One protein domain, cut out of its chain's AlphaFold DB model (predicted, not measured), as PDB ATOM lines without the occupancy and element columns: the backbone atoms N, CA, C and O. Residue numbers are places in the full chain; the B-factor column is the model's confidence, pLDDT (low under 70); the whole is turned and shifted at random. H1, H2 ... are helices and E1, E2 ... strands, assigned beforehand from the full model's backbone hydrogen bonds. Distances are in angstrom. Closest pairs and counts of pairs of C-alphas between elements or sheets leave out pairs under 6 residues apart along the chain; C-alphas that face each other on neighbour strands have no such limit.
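Overview. This is residues 196 to 204 and 212 to 242 of the 270 residues of an uncharacterized protein of Phytophthora infestans (strain T30-4) (UniProt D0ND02). Two small antiparallel ribbons, hairpin E3-E4 and pair E1-E2, follow each other along a flat shape, with short helix H1 near both. The 40 printed residues include named elements E1, E2, E3, E4, H1 in chain order, class mixed. The whole is only just compact, close to loose: radius of gyration of the C-alphas 10.7 A, spans 35 by 22 by 8 A.

Arrangement. Look first at hairpin E3, residues 219 to 223, and E4, 226 to 229: N 228 and O 221 are within hydrogen-bond range, 2.8 A. In antiparallel E1, 197 to 200, and E2, 213 to 216, find N 198 and O 215, 2.9 A. In H1, 230 to 237, every O i to N i+4 pair is within range. The closest C-alphas of H1 and E2 are Phe 231 and Leu 215, 5.6 A; of H1 and E3, Cys 230 and Val 219, 7.1 A. E1 is apart from E3 and E4.

Along the chain. Find C-alpha 197 at (142.525, 149.895, 136.267), where E1 begins, 9.5 A long; E2 and E4 span 9.9 A, E3 10.4 A. H1 runs 10.4 A to C-alpha 237 at (126.825, 141.358, 131.887).

Size, cuts and confidence. Residues 205 to 211 are cut out; C-alphas 204 and 212 are 13.0 A apart. No link printed whole is long. Residues 196 to 204 and 239 to 242 have pLDDT under 70.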
ATOM      1  N   THR A 196     144.798 148.439 140.312       51.25
ATOM      2  CA  THR A 196     144.988 148.642 138.875       51.25
ATOM      3  C   THR A 196     143.639 148.805 138.168       51.25
ATOM      4  O   THR A 196     142.657 148.108 138.450       51.25
ATOM      5  N   CYS A 197     143.577 149.787 137.270       42.50
ATOM      6  CA  CYS A 197     142.525 149.895 136.267       42.50
ATOM      7  C   CYS A 197     142.996 149.141 135.023       42.50
ATOM      8  O   CYS A 197     144.093 149.401 134.533       42.50
ATOM      9  N   THR A 198     142.178 148.225 134.513       56.00
ATOM     10  CA  THR A 198     142.492 147.484 133.289       56.00
ATOM     11  C   THR A 198     142.008 148.291 132.090       56.00
ATOM     12  O   THR A 198     140.836 148.676 132.025       56.00
ATOM     13  N   ARG A 199     142.919 148.571 131.154       54.22
ATOM     14  CA  ARG A 199     142.602 149.171 129.854       54.22
ATOM     15  C   ARG A 199     142.106 148.059 128.935       54.22
ATOM     16  O   ARG A 199     142.847 147.114 128.688       54.22
ATOM     17  N   LEU A 200     140.874 148.163 128.443       59.16
ATOM     18  CA  LEU A 200     140.352 147.230 127.445       59.16
ATOM     19  C   LEU A 200     140.304 147.899 126.071       59.16
ATOM     20  O   LEU A 200     139.787 149.010 125.924       59.16
ATOM     21  N   THR A 201     140.821 147.196 125.068       52.78
ATOM     22  CA  THR A 201     140.790 147.583 123.653       52.78
ATOM     23  C   THR A 201     139.996 146.526 122.891       52.78
ATOM     24  O   THR A 201     140.256 145.336 123.032       52.78
ATOM     25  N   GLN A 202     139.002 146.934 122.100       55.09
ATOM     26  CA  GLN A 202     138.208 145.990 121.302       55.09
ATOM     27  C   GLN A 202     138.963 145.561 120.020       55.09
ATOM     28  O   GLN A 202     139.732 146.375 119.499       55.09
ATOM     29  N   PRO A 203     138.749 144.334 119.486       44.16
ATOM     30  CA  PRO A 203     139.416 143.798 118.283       44.16
ATOM     31  C   PRO A 203     138.843 144.350 116.965       44.16
ATOM     32  O   PRO A 203     137.650 144.614 116.860       44.16
ATOM     33  N   ALA A 204     139.714 144.671 115.997       45.75
ATOM     34  CA  ALA A 204     139.490 145.498 114.791       45.75
ATOM     35  C   ALA A 204     138.376 145.017 113.833       45.75
ATOM     36  O   ALA A 204     138.436 143.931 113.280       45.75
ATOM     37  N   VAL A 212     138.435 153.972 124.407       77.31
ATOM     38  CA  VAL A 212     139.070 153.098 125.390       77.31
ATOM     39  C   VAL A 212     138.240 153.165 126.668       77.31
ATOM     40  O   VAL A 212     137.983 154.254 127.181       77.31
ATOM     41  N   VAL A 213     137.837 152.012 127.202       79.62
ATOM     42  CA  VAL A 213     137.131 151.951 128.486       79.62
ATOM     43  C   VAL A 213     138.119 151.538 129.574       79.62
ATOM     44  O   VAL A 213     138.776 150.500 129.477       79.62
ATOM     45  N   PHE A 214     138.220 152.358 130.621       81.00
ATOM     46  CA  PHE A 214     138.998 152.051 131.819       81.00
ATOM     47  C   PHE A 214     138.082 151.454 132.884       81.00
ATOM     48  O   PHE A 214     137.187 152.130 133.397       81.00
ATOM     49  N   LEU A 215     138.318 150.193 133.242       90.06
ATOM     50  CA  LEU A 215     137.553 149.514 134.284       90.06
ATOM     51  C   LEU A 215     138.402 149.353 135.533       90.06
ATOM     52  O   LEU A 215     139.514 148.830 135.488       90.06
ATOM     53  N   CYS A 216     137.867 149.786 136.670       91.62
ATOM     54  CA  CYS A 216     138.530 149.558 137.944       91.62
ATOM     55  C   CYS A 216     138.239 148.142 138.459       91.62
ATOM     56  O   CYS A 216     137.091 147.687 138.460       91.62
ATOM     57  N   ASN A 217     139.271 147.474 138.978       92.31
ATOM     58  CA  ASN A 217     139.129 146.173 139.637       92.31
ATOM     59  C   ASN A 217     138.741 146.303 141.125       92.31
ATOM     60  O   ASN A 217     139.026 145.447 141.958       92.31
ATOM     61  N   LYS A 218     138.137 147.433 141.509       91.94
ATOM     62  CA  LYS A 218     137.730 147.685 142.890       91.94
ATOM     63  C   LYS A 218     136.268 147.304 143.056       91.94
ATOM     64  O   LYS A 218     135.418 147.756 142.290       91.94
ATOM     65  N   VAL A 219     135.972 146.506 144.082       89.12
ATOM     66  CA  VAL A 219     134.593 146.172 144.455       89.12
ATOM     67  C   VAL A 219     133.909 147.461 144.899       89.12
ATOM     68  O   VAL A 219     134.249 148.035 145.933       89.12
ATOM     69  N   LYS A 220     132.995 147.961 144.067       89.38
ATOM     70  CA  LYS A 220     132.315 149.249 144.283       89.38
ATOM     71  C   LYS A 220     130.801 149.142 144.135       89.38
ATOM     72  O   LYS A 220     130.079 150.024 144.591       89.38
ATOM     73  N   HIS A 221     130.319 148.067 143.518       89.38
ATOM     74  CA  HIS A 221     128.929 147.935 143.123       89.38
ATOM     75  C   HIS A 221     128.357 146.606 143.601       89.38
ATOM     76  O   HIS A 221     129.025 145.576 143.558       89.38
ATOM     77  N   THR A 222     127.101 146.641 144.030       91.81
ATOM     78  CA  THR A 222     126.305 145.435 144.241       91.81
ATOM     79  C   THR A 222     125.490 145.197 142.977       91.81
ATOM     80  O   THR A 222     124.656 146.028 142.622       91.81
ATOM     81  N   TYR A 223     125.754 144.090 142.292       90.38
ATOM     82  CA  TYR A 223     125.028 143.648 141.104       90.38
ATOM     83  C   TYR A 223     124.455 142.255 141.378       90.38
ATOM     84  O   TYR A 223     125.167 141.388 141.891       90.38
ATOM     85  N   ASP A 224     123.159 142.060 141.124       91.25
ATOM     86  CA  ASP A 224     122.407 140.850 141.505       91.25
ATOM     87  C   ASP A 224     122.562 140.460 142.987       91.25
ATOM     88  O   ASP A 224     122.760 139.296 143.337       91.25
ATOM     89  N   GLY A 225     122.565 141.453 143.881       95.56
ATOM     90  CA  GLY A 225     122.741 141.230 145.321       95.56
ATOM     91  C   GLY A 225     124.153 140.800 145.741       95.56
ATOM     92  O   GLY A 225     124.387 140.577 146.926       95.56
ATOM     93  N   LYS A 226     125.114 140.718 144.810       95.56
ATOM     94  CA  LYS A 226     126.512 140.359 145.084       95.56
ATOM     95  C   LYS A 226     127.431 141.554 144.867       95.56
ATOM     96  O   LYS A 226     127.301 142.277 143.882       95.56
ATOM     97  N   ALA A 227     128.379 141.755 145.776       95.00
ATOM     98  CA  ALA A 227     129.412 142.769 145.610       95.00
ATOM     99  C   ALA A 227     130.372 142.335 144.488       95.00
ATOM    100  O   ALA A 227     130.955 141.255 144.562       95.00
ATOM    101  N   ARG A 228     130.502 143.153 143.441       94.38
ATOM    102  CA  ARG A 228     131.322 142.882 142.253       94.38
ATOM    103  C   ARG A 228     132.175 144.095 141.878       94.38
ATOM    104  O   ARG A 228     131.864 145.239 142.235       94.38
ATOM    105  N   THR A 229     133.276 143.848 141.175       95.38
ATOM    106  CA  THR A 229     134.106 144.913 140.593       95.38
ATOM    107  C   THR A 229     133.479 145.445 139.299       95.38
ATOM    108  O   THR A 229     132.609 144.797 138.712       95.38
ATOM    109  N   CYS A 230     133.897 146.627 138.825       91.88
ATOM    110  CA  CYS A 230     133.440 147.124 137.518       91.88
ATOM    111  C   CYS A 230     133.860 146.185 136.381       91.88
ATOM    112  O   CYS A 230     133.126 146.047 135.407       91.88
ATOM    113  N   PHE A 231     135.016 145.534 136.524       91.50
ATOM    114  CA  PHE A 231     135.500 144.523 135.594       91.50
ATOM    115  C   PHE A 231     134.566 143.306 135.550       91.50
ATOM    116  O   PHE A 231     134.096 142.929 134.477       91.50
ATOM    117  N   ASP A 232     134.206 142.751 136.711       92.00
ATOM    118  CA  ASP A 232     133.315 141.585 136.788       92.00
ATOM    119  C   ASP A 232     131.925 141.887 136.233       92.00
ATOM    120  O   ASP A 232     131.313 141.038 135.591       92.00
ATOM    121  N   ILE A 233     131.407 143.093 136.486       91.06
ATOM    122  CA  ILE A 233     130.114 143.519 135.943       91.06
ATOM    123  C   ILE A 233     130.212 143.653 134.425       91.06
ATOM    124  O   ILE A 233     129.354 143.112 133.730       91.06
ATOM    125  N   TRP A 234     131.262 144.304 133.910       89.81
ATOM    126  CA  TRP A 234     131.474 144.449 132.470       89.81
ATOM    127  C   TRP A 234     131.513 143.082 131.785       89.81
ATOM    128  O   TRP A 234     130.748 142.837 130.864       89.81
ATOM    129  N   HIS A 235     132.328 142.145 132.264       86.62
ATOM    130  CA  HIS A 235     132.483 140.854 131.592       86.62
ATOM    131  C   HIS A 235     131.309 139.893 131.801       86.62
ATOM    132  O   HIS A 235     130.949 139.164 130.877       86.62
ATOM    133  N   ALA A 236     130.681 139.887 132.980       85.69
ATOM    134  CA  ALA A 236     129.548 139.000 133.238       85.69
ATOM    135  C   ALA A 236     128.265 139.471 132.538       85.69
ATOM    136  O   ALA A 236     127.483 138.639 132.081       85.69
ATOM    137  N   CYS A 237     128.050 140.787 132.451       81.38
ATOM    138  CA  CYS A 237     126.825 141.358 131.887       81.38
ATOM    139  C   CYS A 237     126.974 141.691 130.397       81.38
ATOM    140  O   CYS A 237     125.990 141.641 129.663       81.38
ATOM    141  N   TRP A 238     128.193 141.991 129.932       79.75
ATOM    142  CA  TRP A 238     128.496 142.319 128.534       79.75
ATOM    143  C   TRP A 238     129.389 141.279 127.888       79.75
ATOM    144  O   TRP A 238     130.444 141.590 127.334       79.75
ATOM    145  N   ARG A 239     128.901 140.037 127.896       57.50
ATOM    146  CA  ARG A 239     129.581 138.859 127.343       57.50
ATOM    147  C   ARG A 239     130.068 139.017 125.894       57.50
ATOM    148  O   ARG A 239     130.994 138.318 125.514       57.50
ATOM    149  N   ASN A 240     129.522 139.969 125.131       58.50
ATOM    150  CA  ASN A 240     129.900 140.216 123.735       58.50
ATOM    151  C   ASN A 240     130.468 141.622 123.463       58.50
ATOM    152  O   ASN A 240     130.641 141.985 122.302       58.50
ATOM    153  N   GLY A 241     130.707 142.454 124.486       58.03
ATOM    154  CA  GLY A 241     131.313 143.791 124.335       58.03
ATOM    155  C   GLY A 241     130.578 144.789 123.419       58.03
ATOM    156  O   GLY A 241     131.086 145.881 123.187       58.03
ATOM    157  N   THR A 242     129.402 144.437 122.893       54.41
ATOM    158  CA  THR A 242     128.747 145.145 121.777       54.41
ATOM    159  C   THR A 242     127.451 145.841 122.160       54.41
ATOM    160  O   THR A 242     126.991 146.699 121.416       54.41
TER     161      THR A 242